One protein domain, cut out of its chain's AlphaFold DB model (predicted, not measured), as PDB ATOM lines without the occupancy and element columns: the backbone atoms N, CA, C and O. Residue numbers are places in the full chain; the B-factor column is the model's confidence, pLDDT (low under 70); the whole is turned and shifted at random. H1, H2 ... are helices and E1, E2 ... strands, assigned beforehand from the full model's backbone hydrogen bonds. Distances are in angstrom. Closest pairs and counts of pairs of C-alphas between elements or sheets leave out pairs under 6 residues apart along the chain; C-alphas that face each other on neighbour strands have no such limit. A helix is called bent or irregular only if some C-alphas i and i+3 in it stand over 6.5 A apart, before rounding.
ATOM      1  N   LEU A   2     -50.190  37.632  -8.783       71.00
ATOM      2  CA  LEU A   2     -49.744  38.702  -9.698       71.00
ATOM      3  C   LEU A   2     -50.473  38.720 -11.055       71.00
ATOM      4  O   LEU A   2     -50.878  39.772 -11.530       71.00
ATOM      5  N   LEU A   3     -50.675  37.541 -11.645       76.50
ATOM      6  CA  LEU A   3     -51.337  37.382 -12.940       76.50
ATOM      7  C   LEU A   3     -52.804  37.835 -12.914       76.50
ATOM      8  O   LEU A   3     -53.235  38.552 -13.804       76.50
ATOM      9  N   ALA A   4     -53.537  37.480 -11.854       82.12
ATOM     10  CA  ALA A   4     -54.930  37.891 -11.678       82.12
ATOM     11  C   ALA A   4     -55.059  39.413 -11.516       82.12
ATOM     12  O   ALA A   4     -55.907  40.024 -12.155       82.12
ATOM     13  N   ALA A   5     -54.176  40.030 -10.720       84.44
ATOM     14  CA  ALA A   5     -54.141  41.483 -10.572       84.44
ATOM     15  C   ALA A   5     -53.836  42.184 -11.905       84.44
ATOM     16  O   ALA A   5     -54.489  43.169 -12.241       84.44
ATOM     17  N   PHE A   6     -52.893  41.647 -12.691       85.69
ATOM     18  CA  PHE A   6     -52.599  42.182 -14.017       85.69
ATOM     19  C   PHE A   6     -53.809  42.090 -14.950       85.69
ATOM     20  O   PHE A   6     -54.132  43.081 -15.592       85.69
ATOM     21  N   SER A   7     -54.493  40.941 -15.006       86.69
ATOM     22  CA  SER A   7     -55.685  40.774 -15.847       86.69
ATOM     23  C   SER A   7     -56.759  41.808 -15.529       86.69
ATOM     24  O   SER A   7     -57.231  42.482 -16.437       86.69
ATOM     25  N   THR A   8     -57.059  42.032 -14.247       89.62
ATOM     26  CA  THR A   8     -58.019  43.066 -13.841       89.62
ATOM     27  C   THR A   8     -57.602  44.467 -14.297       89.62
ATOM     28  O   THR A   8     -58.431  45.219 -14.805       89.62
ATOM     29  N   SER A   9     -56.328  44.839 -14.144       90.81
ATOM     30  CA  SER A   9     -55.842  46.147 -14.603       90.81
ATOM     31  C   SER A   9     -55.810  46.268 -16.129       90.81
ATOM     32  O   SER A   9     -56.085  47.342 -16.656       90.81
ATOM     33  N   ALA A  10     -55.490  45.189 -16.844       90.12
ATOM     34  CA  ALA A  10     -55.498  45.162 -18.302       90.12
ATOM     35  C   ALA A  10     -56.907  45.427 -18.844       90.12
ATOM     36  O   ALA A  10     -57.068  46.289 -19.707       90.12
ATOM     37  N   ASP A  11     -57.921  44.784 -18.260       91.00
ATOM     38  CA  ASP A  11     -59.325  45.001 -18.612       91.00
ATOM     39  C   ASP A  11     -59.737  46.466 -18.390       91.00
ATOM     40  O   ASP A  11     -60.317  47.097 -19.273       91.00
ATOM     41  N   GLN A  12     -59.364  47.051 -17.245       93.69
ATOM     42  CA  GLN A  12     -59.640  48.463 -16.931       93.69
ATOM     43  C   GLN A  12     -58.983  49.440 -17.913       93.69
ATOM     44  O   GLN A  12     -59.521  50.515 -18.174       93.69
ATOM     45  N   LEU A  13     -57.821  49.076 -18.458       94.12
ATOM     46  CA  LEU A  13     -57.050  49.894 -19.392       94.12
ATOM     47  C   LEU A  13     -57.326  49.551 -20.863       94.12
ATOM     48  O   LEU A  13     -56.648  50.080 -21.743       94.12
ATOM     49  N   SER A  14     -58.307  48.685 -21.149       91.81
ATOM     50  CA  SER A  14     -58.610  48.201 -22.508       91.81
ATOM     51  C   SER A  14     -57.409  47.550 -23.212       91.81
ATOM     52  O   SER A  14     -57.259  47.630 -24.432       91.81
ATOM     53  N   VAL A  15     -56.539  46.890 -22.445       90.06
ATOM     54  CA  VAL A  15     -55.414  46.103 -22.955       90.06
ATOM     55  C   VAL A  15     -55.877  44.665 -23.166       90.06
ATOM     56  O   VAL A  15     -56.193  43.957 -22.214       90.06
ATOM     57  N   SER A  16     -55.887  44.205 -24.418       89.25
ATOM     58  CA  SER A  16     -56.300  42.838 -24.744       89.25
ATOM     59  C   SER A  16     -55.246  41.804 -24.343       89.25
ATOM     60  O   SER A  16     -54.108  41.827 -24.821       89.25
ATOM     61  N   LEU A  17     -55.654  40.844 -23.513       89.44
ATOM     62  CA  LEU A  17     -54.880  39.646 -23.210       89.44
ATOM     63  C   LEU A  17     -55.202  38.542 -24.217       89.44
ATOM     64  O   LEU A  17     -56.279  37.957 -24.184       89.44
ATOM     65  N   TYR A  18     -54.256  38.241 -25.105       88.56
ATOM     66  CA  TYR A  18     -54.453  37.239 -26.157       88.56
ATOM     67  C   TYR A  18     -54.393  35.802 -25.639       88.56
ATOM     68  O   TYR A  18     -55.141  34.943 -26.093       88.56
ATOM     69  N   LEU A  19     -53.480  35.525 -24.710       90.00
ATOM     70  CA  LEU A  19     -53.315  34.204 -24.119       90.00
ATOM     71  C   LEU A  19     -52.596  34.287 -22.778       90.00
ATOM     72  O   LEU A  19     -51.875  35.242 -22.483       90.00
ATOM     73  N   LEU A  20     -52.744  33.218 -22.007       90.31
ATOM     74  CA  LEU A  20     -52.093  33.020 -20.725       90.31
ATOM     75  C   LEU A  20     -51.443  31.637 -20.725       90.31
ATOM     76  O   LEU A  20     -52.107  30.645 -21.008       90.31
ATOM     77  N   GLN A  21     -50.143  31.579 -20.432       91.25
ATOM     78  CA  GLN A  21     -49.400  30.327 -20.272       91.25
ATOM     79  C   GLN A  21     -48.894  30.209 -18.841       91.25
ATOM     80  O   GLN A  21     -48.369  31.170 -18.277       91.25
ATOM     81  N   GLN A  22     -49.006  29.010 -18.278       91.75
ATOM     82  CA  GLN A  22     -48.463  28.678 -16.969       91.75
ATOM     83  C   GLN A  22     -47.657  27.389 -17.076       91.75
ATOM     84  O   GLN A  22     -48.155  26.375 -17.557       91.75
ATOM     85  N   TYR A  23     -46.415  27.434 -16.604       91.56
ATOM     86  CA  TYR A  23     -45.552  26.265 -16.491       91.56
ATOM     87  C   TYR A  23     -45.412  25.836 -15.028       91.56
ATOM     88  O   TYR A  23     -45.664  26.619 -14.107       91.56
ATOM     89  N   LEU A  24     -45.021  24.580 -14.813       90.31
ATOM     90  CA  LEU A  24     -44.860  24.003 -13.479       90.31
ATOM     91  C   LEU A  24     -43.434  24.217 -12.941       90.31
ATOM     92  O   LEU A  24     -42.480  24.358 -13.712       90.31
ATOM     93  N   PRO A  25     -43.237  24.224 -11.612       87.62
ATOM     94  CA  PRO A  25     -41.898  24.160 -11.039       87.62
ATOM     95  C   PRO A  25     -41.122  22.950 -11.579       87.62
ATOM     96  O   PRO A  25     -41.663  21.854 -11.677       87.62
ATOM     97  N   GLY A  26     -39.852  23.154 -11.935       88.81
ATOM     98  CA  GLY A  26     -39.000  22.104 -12.503       88.81
ATOM     99  C   GLY A  26     -39.136  21.897 -14.015       88.81
ATOM    100  O   GLY A  26     -38.403  21.082 -14.565       88.81
ATOM    101  N   THR A  27     -40.008  22.636 -14.714       93.94
ATOM    102  CA  THR A  27     -40.042  22.622 -16.185       93.94
ATOM    103  C   THR A  27     -38.680  23.015 -16.768       93.94
ATOM    104  O   THR A  27     -38.150  24.086 -16.470       93.94
ATOM    105  N   THR A  28     -38.128  22.159 -17.630       94.25
ATOM    106  CA  THR A  28     -36.874  22.401 -18.369       94.25
ATOM    107  C   THR A  28     -37.085  22.554 -19.875       94.25
ATOM    108  O   THR A  28     -36.231  23.100 -20.572       94.25
ATOM    109  N   ASP A  29     -38.222  22.095 -20.391       95.44
ATOM    110  CA  ASP A  29     -38.627  22.283 -21.779       95.44
ATOM    111  C   ASP A  29     -39.836  23.218 -21.837       95.44
ATOM    112  O   ASP A  29     -40.913  22.897 -21.335       95.44
ATOM    113  N   PHE A  30     -39.639  24.395 -22.428       96.62
ATOM    114  CA  PHE A  30     -40.662  25.421 -22.573       96.62
ATOM    115  C   PHE A  30     -41.240  25.482 -23.990       96.62
ATOM    116  O   PHE A  30     -42.006  26.398 -24.298       96.62
ATOM    117  N   THR A  31     -40.898  24.517 -24.847       96.19
ATOM    118  CA  THR A  31     -41.243  24.499 -26.271       96.19
ATOM    119  C   THR A  31     -42.735  24.700 -26.508       96.19
ATOM    120  O   THR A  31     -43.098  25.626 -27.227       96.19
ATOM    121  N   VAL A  32     -43.598  23.935 -25.831       95.69
ATOM    122  CA  VAL A  32     -45.063  24.021 -25.995       95.69
ATOM    123  C   VAL A  32     -45.607  25.412 -25.643       95.69
ATOM    124  O   VAL A  32     -46.447  25.953 -26.363       95.69
ATOM    125  N   TYR A  33     -45.103  26.035 -24.574       95.62
ATOM    126  CA  TYR A  33     -45.545  27.372 -24.163       95.62
ATOM    127  C   TYR A  33     -45.098  28.436 -25.167       95.62
ATOM    128  O   TYR A  33     -45.875  29.315 -25.535       95.62
ATOM    129  N   LEU A  34     -43.850  28.343 -25.631       96.69
ATOM    130  CA  LEU A  34     -43.284  29.272 -26.606       96.69
ATOM    131  C   LEU A  34     -43.933  29.123 -27.984       96.69
ATOM    132  O   LEU A  34     -44.175  30.133 -28.633       96.69
ATOM    133  N   ASP A  35     -44.269  27.904 -28.406       97.06
ATOM    134  CA  ASP A  35     -45.010  27.659 -29.648       97.06
ATOM    135  C   ASP A  35     -46.422  28.230 -29.579       97.06
ATOM    136  O   ASP A  35     -46.881  28.851 -30.534       97.06
ATOM    137  N   THR A  36     -47.078  28.120 -28.423       96.12
ATOM    138  CA  THR A  36     -48.391  28.742 -28.213       96.12
ATOM    139  C   THR A  36     -48.313  30.271 -28.295       96.12
ATOM    140  O   THR A  36     -49.154  30.895 -28.939       96.12
ATOM    141  N   ILE A  37     -47.283  30.886 -27.698       95.31
ATOM    142  CA  ILE A  37     -47.046  32.337 -27.800       95.31
ATOM    143  C   ILE A  37     -46.704  32.744 -29.238       95.31
ATOM    144  O   ILE A  37     -47.143  33.785 -29.718       95.31
ATOM    145  N   LEU A  38     -45.912  31.941 -29.945       95.38
ATOM    146  CA  LEU A  38     -45.545  32.226 -31.327       95.38
ATOM    147  C   LEU A  38     -46.772  32.162 -32.248       95.38
ATOM    148  O   LEU A  38     -46.954  33.044 -33.084       95.38
ATOM    149  N   ALA A  39     -47.637  31.160 -32.055       95.75
ATOM    150  CA  ALA A  39     -48.855  30.957 -32.835       95.75
ATOM    151  C   ALA A  39     -49.903  32.063 -32.637       95.75
ATOM    152  O   ALA A  39     -50.682  32.327 -33.551       95.75
ATOM    153  N   SER A  40     -49.917  32.747 -31.489       94.25
ATOM    154  CA  SER A  40     -50.824  33.882 -31.276       94.25
ATOM    155  C   SER A  40     -50.418  35.151 -32.021       94.25
ATOM    156  O   SER A  40     -51.181  36.115 -32.048       94.25
ATOM    157  N   GLY A  41     -49.194  35.197 -32.558       93.19
ATOM    158  CA  GLY A  41     -48.624  36.398 -33.159       93.19
ATOM    159  C   GLY A  41     -48.258  37.493 -32.151       93.19
ATOM    160  O   GLY A  41     -47.885  38.592 -32.561       93.19
ATOM    161  N   SER A  42     -48.332  37.228 -30.840       92.94
ATOM    162  CA  SER A  42     -48.007  38.222 -29.815       92.94
ATOM    163  C   SER A  42     -46.516  38.580 -29.839       92.94
ATOM    164  O   SER A  42     -45.640  37.717 -29.812       92.94
ATOM    165  N   LYS A  43     -46.233  39.886 -29.861       94.62
ATOM    166  CA  LYS A  43     -44.871  40.452 -29.852       94.62
ATOM    167  C   LYS A  43     -44.478  41.090 -28.522       94.62
ATOM    168  O   LYS A  43     -43.298  41.321 -28.282       94.62
ATOM    169  N   ILE A  44     -45.459  41.340 -27.658       94.81
ATOM    170  CA  ILE A  44     -45.268  41.809 -26.285       94.81
ATOM    171  C   ILE A  44     -45.589  40.637 -25.363       94.81
ATOM    172  O   ILE A  44     -46.725  40.163 -25.338       94.81
ATOM    173  N   ILE A  45     -44.589  40.162 -24.625       95.19
ATOM    174  CA  ILE A  45     -44.711  39.026 -23.718       95.19
ATOM    175  C   ILE A  45     -44.459  39.504 -22.297       95.19
ATOM    176  O   ILE A  45     -43.373  39.982 -21.973       95.19
ATOM    177  N   LEU A  46     -45.454  39.333 -21.431       93.38
ATOM    178  CA  LEU A  46     -45.303  39.588 -20.004       93.38
ATOM    179  C   LEU A  46     -44.823  38.316 -19.308       93.38
ATOM    180  O   LEU A  46     -45.482  37.277 -19.354       93.38
ATOM    181  N   PHE A  47     -43.667  38.398 -18.660       92.38
ATOM    182  CA  PHE A  47     -43.015  37.274 -18.009       92.38
ATOM    183  C   PHE A  47     -43.072  37.404 -16.483       92.38
ATOM    184  O   PHE A  47     -42.290  38.118 -15.851       92.38
ATOM    185  N   PHE A  48     -43.984  36.643 -15.879       89.56
ATOM    186  CA  PHE A  48     -44.164  36.536 -14.428       89.56
ATOM    187  C   PHE A  48     -43.514  35.262 -13.863       89.56
ATOM    188  O   PHE A  48     -44.133  34.533 -13.090       89.56
ATOM    189  N   GLY A  49     -42.291  34.954 -14.298       87.94
ATOM    190  CA  GLY A  49     -41.558  33.756 -13.882       87.94
ATOM    191  C   GLY A  49     -40.366  34.035 -12.970       87.94
ATOM    192  O   GLY A  49     -40.108  35.171 -12.583       87.94
ATOM    193  N   PHE A  50     -39.619  32.979 -12.645       88.38
ATOM    194  CA  PHE A  50     -38.416  33.078 -11.815       88.38
ATOM    195  C   PHE A  50     -37.164  33.424 -12.640       88.38
ATOM    196  O   PHE A  50     -36.996  32.883 -13.739       88.38
ATOM    197  N   PRO A  51     -36.234  34.239 -12.099       89.00
ATOM    198  CA  PRO A  51     -34.973  34.573 -12.770       89.00
ATOM    199  C   PRO A  51     -34.123  33.350 -13.139       89.00
ATOM    200  O   PRO A  51     -33.477  33.338 -14.185       89.00
ATOM    201  N   SER A  52     -34.171  32.298 -12.316       88.31
ATOM    202  CA  SER A  52     -33.465  31.032 -12.550       88.31
ATOM    203  C   SER A  52     -33.915  30.320 -13.830       88.31
ATOM    204  O   SER A  52     -33.097  29.714 -14.517       88.31
ATOM    205  N   ASN A  53     -35.196  30.435 -14.192       90.75
ATOM    206  CA  ASN A  53     -35.748  29.834 -15.408       90.75
ATOM    207  C   ASN A  53     -35.576  30.741 -16.631       90.75
ATOM    208  O   ASN A  53     -35.533  30.252 -17.761       90.75
ATOM    209  N   ALA A  54     -35.460  32.057 -16.420       92.19
ATOM    210  CA  ALA A  54     -35.432  33.055 -17.485       92.19
ATOM    211  C   ALA A  54     -34.331  32.773 -18.517       92.19
ATOM    212  O   ALA A  54     -34.593  32.812 -19.714       92.19
ATOM    213  N   LYS A  55     -33.127  32.376 -18.088       92.25
ATOM    214  CA  LYS A  55     -32.032  32.044 -19.017       92.25
ATOM    215  C   LYS A  55     -32.388  30.905 -19.971       92.25
ATOM    216  O   LYS A  55     -32.105  30.996 -21.165       92.25
ATOM    217  N   LEU A  56     -33.001  29.840 -19.461       93.69
ATOM    218  CA  LEU A  56     -33.391  28.688 -20.272       93.69
ATOM    219  C   LEU A  56     -34.540  29.041 -21.223       93.69
ATOM    220  O   LEU A  56     -34.461  28.736 -22.412       93.69
ATOM    221  N   ILE A  57     -35.541  29.768 -20.724       95.38
ATOM    222  CA  ILE A  57     -36.665  30.272 -21.522       95.38
ATOM    223  C   ILE A  57     -36.159  31.164 -22.654       95.38
ATOM    224  O   ILE A  57     -36.480  30.914 -23.811       95.38
ATOM    225  N   MET A  58     -35.311  32.151 -22.357       95.50
ATOM    226  CA  MET A  58     -34.807  33.089 -23.361       95.50
ATOM    227  C   MET A  58     -33.905  32.405 -24.396       95.50
ATOM    228  O   MET A  58     -33.907  32.797 -25.563       95.50
ATOM    229  N   ARG A  59     -33.175  31.342 -24.024       95.12
ATOM    230  CA  ARG A  59     -32.435  30.506 -24.990       95.12
ATOM    231  C   ARG A  59     -33.375  29.809 -25.970       95.12
ATOM    232  O   ARG A  59     -33.147  29.883 -27.176       95.12
ATOM    233  N   GLN A  60     -34.427  29.165 -25.470       96.62
ATOM    234  CA  GLN A  60     -35.406  28.474 -26.314       96.62
ATOM    235  C   GLN A  60     -36.225  29.468 -27.155       96.62
ATOM    236  O   GLN A  60     -36.424  29.253 -28.349       96.62
ATOM    237  N   ALA A  61     -36.599  30.612 -26.582       96.62
ATOM    238  CA  ALA A  61     -37.267  31.706 -27.279       96.62
ATOM    239  C   ALA A  61     -36.397  32.261 -28.418       96.62
ATOM    240  O   ALA A  61     -36.876  32.459 -29.534       96.62
ATOM    241  N   LYS A  62     -35.092  32.447 -28.180       96.00
ATOM    242  CA  LYS A  62     -34.142  32.867 -29.217       96.00
ATOM    243  C   LYS A  62     -34.044  31.852 -30.353       96.00
ATOM    244  O   LYS A  62     -34.037  32.264 -31.510       96.00
ATOM    245  N   ALA A  63     -34.001  30.555 -30.045       96.38
ATOM    246  CA  ALA A  63     -34.004  29.499 -31.059       96.38
ATOM    247  C   ALA A  63     -35.276  29.524 -31.929       96.38
ATOM    248  O   ALA A  63     -35.218  29.191 -33.108       96.38
ATOM    249  N   LYS A  64     -36.397  29.998 -31.373       96.25
ATOM    250  CA  LYS A  64     -37.674  30.212 -32.072       96.25
ATOM    251  C   LYS A  64     -37.816  31.603 -32.711       96.25
ATOM    252  O   LYS A  64     -38.881  31.949 -33.205       96.25
ATOM    253  N   GLY A  65     -36.760  32.420 -32.705       95.50
ATOM    254  CA  GLY A  65     -36.776  33.755 -33.311       95.50
ATOM    255  C   GLY A  65     -37.515  34.825 -32.499       95.50
ATOM    256  O   GLY A  65     -37.791  35.891 -33.035       95.50
ATOM    257  N   MET A  66     -37.790  34.586 -31.217       96.50
ATOM    258  CA  MET A  66     -38.545  35.497 -30.340       96.50
ATOM    259  C   MET A  66     -37.652  36.462 -29.537       96.50
ATOM    260  O   MET A  66     -38.119  37.139 -28.625       96.50
ATOM    261  N   VAL A  67     -36.352  36.515 -29.847       95.62
ATOM    262  CA  VAL A  67     -35.378  37.467 -29.280       95.62
ATOM    263  C   VAL A  67     -34.770  38.252 -30.438       95.62
ATOM    264  O   VAL A  67     -33.711  37.908 -30.970       95.62
ATOM    265  N   ARG A  68     -35.525  39.249 -30.901       93.06
ATOM    266  CA  ARG A  68     -35.276  40.069 -32.095       93.06
ATOM    267  C   ARG A  68     -35.849  41.479 -31.869       93.06
ATOM    268  O   ARG A  68     -36.632  41.646 -30.938       93.06
ATOM    269  N   PRO A  69     -35.491  42.485 -32.690       93.75
ATOM    270  CA  PRO A  69     -35.954  43.865 -32.495       93.75
ATOM    271  C   PRO A  69     -37.479  44.060 -32.489       93.75
ATOM    272  O   PRO A  69     -37.952  45.062 -31.967       93.75
ATOM    273  N   ASP A  70     -38.244  43.131 -33.065       94.69
ATOM    274  CA  ASP A  70     -39.709  43.153 -33.109       94.69
ATOM    275  C   ASP A  70     -40.380  42.477 -31.900       94.69
ATOM    276  O   ASP A  70     -41.604  42.409 -31.858       94.69
ATOM    277  N   TYR A  71     -39.609  41.974 -30.932       96.88
ATOM    278  CA  TYR A  71     -40.116  41.347 -29.711       96.88
ATOM    279  C   TYR A  71     -39.754  42.157 -28.468       96.88
ATOM    280  O   TYR A  71     -38.621  42.611 -28.308       96.88
ATOM    281  N   ILE A  72     -40.712  42.256 -27.550       96.12
ATOM    282  CA  ILE A  72     -40.530  42.848 -26.228       96.12
ATOM    283  C   ILE A  72     -40.913  41.811 -25.179       96.12
ATOM    284  O   ILE A  72     -42.026  41.283 -25.177       96.12
ATOM    285  N   TRP A  73     -39.995  41.565 -24.254       95.94
ATOM    286  CA  TRP A  73     -40.237  40.777 -23.056       95.94
ATOM    287  C   TRP A  73     -40.288  41.733 -21.875       95.94
ATOM    288  O   TRP A  73     -39.364  42.514 -21.689       95.94
ATOM    289  N   VAL A  74     -41.351  41.694 -21.075       94.50
ATOM    290  CA  VAL A  74     -41.510  42.560 -19.900       94.50
ATOM    291  C   VAL A  74     -41.614  41.701 -18.653       94.50
ATOM    292  O   VAL A  74     -42.567  40.950 -18.470       94.50
ATOM    293  N   GLY A  75     -40.611  41.801 -17.796       92.31
ATOM    294  CA  GLY A  75     -40.515  41.073 -16.547       92.31
ATOM    295  C   GLY A  75     -40.937  41.897 -15.343       92.31
ATOM    296  O   GLY A  75     -41.061  43.122 -15.387       92.31
ATOM    297  N   THR A  76     -41.097  41.209 -14.219       89.62
ATOM    298  CA  THR A  76     -41.192  41.868 -12.912       89.62
ATOM    299  C   THR A  76     -39.818  42.346 -12.440       89.62
ATOM    300  O   THR A  76     -38.795  41.913 -12.968       89.62
ATOM    301  N   HIS A  77     -39.782  43.157 -11.383       86.44
ATOM    302  CA  HIS A  77     -38.542  43.598 -10.729       86.44
ATOM    303  C   HIS A  77     -37.565  42.482 -10.364       86.44
ATOM    304  O   HIS A  77     -36.357  42.703 -10.353       86.44
ATOM    305  N   THR A  78     -38.055  41.266 -10.124       85.94
ATOM    306  CA  THR A  78     -37.183  40.122  -9.839       85.94
ATOM    307  C   THR A  78     -36.251  39.791 -11.007       85.94
ATOM    308  O   THR A  78     -35.190  39.215 -10.784       85.94
ATOM    309  N   MET A  79     -36.588  40.200 -12.239       90.31
ATOM    310  CA  MET A  79     -35.746  40.002 -13.424       90.31
ATOM    311  C   MET A  79     -34.449  40.808 -13.408       90.31
ATOM    312  O   MET A  79     -33.569  40.516 -14.210       90.31
ATOM    313  N   TYR A  80     -34.259  41.741 -12.475       85.00
ATOM    314  CA  TYR A  80     -32.925  42.293 -12.242       85.00
ATOM    315  C   TYR A  80     -31.909  41.174 -11.930       85.00
ATOM    316  O   TYR A  80     -30.846  41.119 -12.541       85.00
ATOM    317  N   ASN A  81     -32.295  40.183 -11.117       85.50
ATOM    318  CA  ASN A  81     -31.445  39.038 -10.753       85.50
ATOM    319  C   ASN A  81     -31.186  38.079 -11.930       85.50
ATOM    320  O   ASN A  81     -30.333  37.197 -11.856       85.50
ATOM    321  N   TYR A  82     -31.944  38.188 -13.025       87.50
ATOM    322  CA  TYR A  82     -31.655  37.417 -14.233       87.50
ATOM    323  C   TYR A  82     -30.362  37.911 -14.894       87.50
ATOM    324  O   TYR A  82     -29.616  37.088 -15.427       87.50
ATOM    325  N   LEU A  83     -30.052  39.208 -14.790       86.06
ATOM    326  CA  LEU A  83     -28.837  39.795 -15.355       86.06
ATOM    327  C   LEU A  83     -27.566  39.194 -14.741       86.06
ATOM    328  O   LEU A  83     -26.610  38.933 -15.470       86.06
ATOM    329  N   ASP A  84     -27.593  38.863 -13.447       84.12
ATOM    330  CA  ASP A  84     -26.479  38.205 -12.747       84.12
ATOM    331  C   ASP A  84     -26.160  36.813 -13.321       84.12
ATOM    332  O   ASP A  84     -25.028  36.334 -13.242       84.12
ATOM    333  N   ASN A  85     -27.132  36.166 -13.975       83.12
ATOM    334  CA  ASN A  85     -26.969  34.844 -14.586       83.12
ATOM    335  C   ASN A  85     -26.388  34.894 -16.019       83.12
ATOM    336  O   ASN A  85     -26.205  33.846 -16.666       83.12
ATOM    337  N   LEU A  86     -26.090  36.091 -16.543       89.31
ATOM    338  CA  LEU A  86     -25.594  36.325 -17.907       89.31
ATOM    339  C   LEU A  86     -24.065  36.465 -17.945       89.31
ATOM    340  O   LEU A  86     -23.513  37.515 -18.276       89.31
ATOM    341  N   ALA A  87     -23.378  35.366 -17.627       87.88
ATOM    342  CA  ALA A  87     -21.920  35.323 -17.491       87.88
ATOM    343  C   ALA A  87     -21.147  35.573 -18.802       87.88
ATOM    344  O   ALA A  87     -20.022  36.064 -18.771       87.88
ATOM    345  N   THR A  88     -21.728  35.228 -19.955       90.75
ATOM    346  CA  THR A  88     -21.061  35.331 -21.263       90.75
ATOM    347  C   THR A  88     -21.698  36.395 -22.146       90.75
ATOM    348  O   THR A  88     -22.885  36.690 -22.031       90.75
ATOM    349  N   GLU A  89     -20.944  36.912 -23.115       89.88
ATOM    350  CA  GLU A  89     -21.478  37.851 -24.110       89.88
ATOM    351  C   GLU A  89     -22.628  37.236 -24.931       89.88
ATOM    352  O   GLU A  89     -23.616  37.893 -25.256       89.88
ATOM    353  N   SER A  90     -22.563  35.932 -25.212       88.81
ATOM    354  CA  SER A  90     -23.679  35.202 -25.821       88.81
ATOM    355  C   SER A  90     -24.928  35.159 -24.947       88.81
ATOM    356  O   SER A  90     -26.031  35.228 -25.494       88.81
ATOM    357  N   ASP A  91     -24.763  35.049 -23.626       90.81
ATOM    358  CA  ASP A  91     -25.875  35.072 -22.681       90.81
ATOM    359  C   ASP A  91     -26.460  36.482 -22.570       90.81
ATOM    360  O   ASP A  91     -27.675  36.630 -22.592       90.81
ATOM    361  N   ARG A  92     -25.631  37.530 -22.549       92.31
ATOM    362  CA  ARG A  92     -26.100  38.927 -22.504       92.31
ATOM    363  C   ARG A  92     -27.029  39.272 -23.664       92.31
ATOM    364  O   ARG A  92     -28.056  39.906 -23.456       92.31
ATOM    365  N   ARG A  93     -26.751  38.749 -24.863       92.62
ATOM    366  CA  ARG A  93     -27.639  38.901 -26.033       92.62
ATOM    367  C   ARG A  93     -29.029  38.276 -25.859       92.62
ATOM    368  O   ARG A  93     -29.908  38.560 -26.665       92.62
ATOM    369  N   LEU A  94     -29.245  37.413 -24.862       93.56
ATOM    370  CA  LEU A  94     -30.572  36.887 -24.517       93.56
ATOM    371  C   LEU A  94     -31.449  37.928 -23.815       93.56
ATOM    372  O   LEU A  94     -32.658  37.750 -23.764       93.56
ATOM    373  N   ALA A  95     -30.861  38.994 -23.267       92.12
ATOM    374  CA  ALA A  95     -31.596  40.101 -22.660       92.12
ATOM    375  C   ALA A  95     -31.984  41.193 -23.674       92.12
ATOM    376  O   ALA A  95     -32.602  42.187 -23.298       92.12
ATOM    377  N   ASN A  96     -31.658  41.030 -24.961       90.81
ATOM    378  CA  ASN A  96     -32.072  41.979 -25.991       90.81
ATOM    379  C   ASN A  96     -33.606  42.011 -26.091       90.81
ATOM    380  O   ASN A  96     -34.230  40.979 -26.330       90.81
ATOM    381  N   GLY A  97     -34.198  43.195 -25.915       85.31
ATOM    382  CA  GLY A  97     -35.656  43.363 -25.871       85.31
ATOM    383  C   GLY A  97     -36.290  43.018 -24.518       85.31
ATOM    384  O   GLY A  97     -37.513  43.050 -24.404       85.31
ATOM    385  N   MET A  98     -35.489  42.703 -23.491       92.44
ATOM    386  CA  MET A  98     -35.963  42.514 -22.121       92.44
ATOM    387  C   MET A  98     -36.090  43.866 -21.414       92.44
ATOM    388  O   MET A  98     -35.121  44.607 -21.265       92.44
ATOM    389  N   MET A  99     -37.285  44.154 -20.922       93.94
ATOM    390  CA  MET A  99     -37.600  45.250 -20.017       93.94
ATOM    391  C   MET A  99     -38.057  44.662 -18.686       93.94
ATOM    392  O   MET A  99     -38.627  43.576 -18.639       93.94
ATOM    393  N   PHE A 100     -37.849  45.365 -17.584       91.44
ATOM    394  CA  PHE A 100     -38.421  44.971 -16.301       91.44
ATOM    395  C   PHE A 100     -38.733  46.202 -15.467       91.44
ATOM    396  O   PHE A 100     -38.089  47.243 -15.604       91.44
ATOM    397  N   SER A 101     -39.754  46.096 -14.621       87.69
ATOM    398  CA  SER A 101     -40.049  47.147 -13.654       87.69
ATOM    399  C   SER A 101     -38.960  47.194 -12.587       87.69
ATOM    400  O   SER A 101     -38.429  46.167 -12.202       87.69
TER     401      SER A 101
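This is residues 2 to 101 of the 159 residues of the protein "Peripla_BP_6 domain-containing protein" of Allomyces macrogynus (strain ATCC 38327) (UniProt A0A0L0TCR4). A small parallel sheet of three strands lies near the middle, with a cluster of short helices beside it: H3 runs past the sheet, H4 and H5 both pack on H3, and H2 meets one end of H3. H1 is set off from this body as an arm whose residues 8 to 14 stick out, joined to H2 by a long strap without named elements. The printed part has 100 residues, with five named helices and three named strands in the order H1 H2 E1 H3 E2 H4 H5 E3; the sheet's order is E1 E2 E3, all parallel. The class is mostly helix. The whole is compact, with a radius of gyration of the C-alphas of 13.3 A and spans of 41 by 29 by 27 A.

H1, residues 2 to 12, is apart from H2, residues 31 to 39, and is not on the sheet. Neighbouring E1, residues 44 to 47, and E2, residues 72 to 75, are parallel at 22 degrees, with N 47 and O 74 2.8 A apart. E2 and E3, residues 98 to 100, are parallel at 35 degrees, with N 99 and O 73 2.8 A apart. Between E1 and E2 comes H3, residues 51 to 63, the hub, which only grazes the sheet with residues 51 to 58. E1, H3 and E2 form a strand-helix-strand unit, two parallel neighbour strands with a helix between, and its crossover is right-handed. H2 and H3 only just touch, with 3 pairs of C-alphas within 8 A, and only at their ends; the closest C-alphas are those of Leu 34 and Ala 61, 6.5 A apart. H4, residues 77 to 83, touches residues 51 to 55 of H3 at a steep tilt of 66 degrees; the closest C-alphas, of Pro 51 and Tyr 82, are 4.6 A apart. H4 only grazes the sheet, with residues 77 to 82. H5, residues 89 to 95, touches H3 about perpendicular, at 83 degrees; the closest C-alphas, of Met 58 and Leu 94, are 5.8 A apart. E2, H4, H5 and E3 form a second such unit, also right-handed. Every O i to N i+4 pair is within hydrogen-bond range in H1 and H2, against 7 of 9 in H3, 0 of 3 in H4 and 1 of 3 in H5; O i to N i+3 pairs within range are 4 of 4 in H4 and 3 of 4 in H5.

H1 begins at C-alpha 2, (-49.744, 38.702, -9.698), and is 15.7 A long; H2 is 11.9 A and E1 9.7 A. H3, 19.0 A, ends at C-alpha 63, (-34.004, 29.499, -31.059), and is only just irregular: C-alphas 52 and 55 are 6.7 A apart. E2 is 9.8 A, H4 11.4 A, H5 10.5 A and E3 6.8 A, ending at C-alpha 100, (-38.421, 44.971, -16.301).

The two C-alphas farthest apart, of Gln 12 and Thr 88, are 41.0 A apart. The printed part has no cut, and its one long link is H1 to H2, residues 13 to 30. The mean pLDDT of the printed part of this model is 91.4, and no printed residue is under 70.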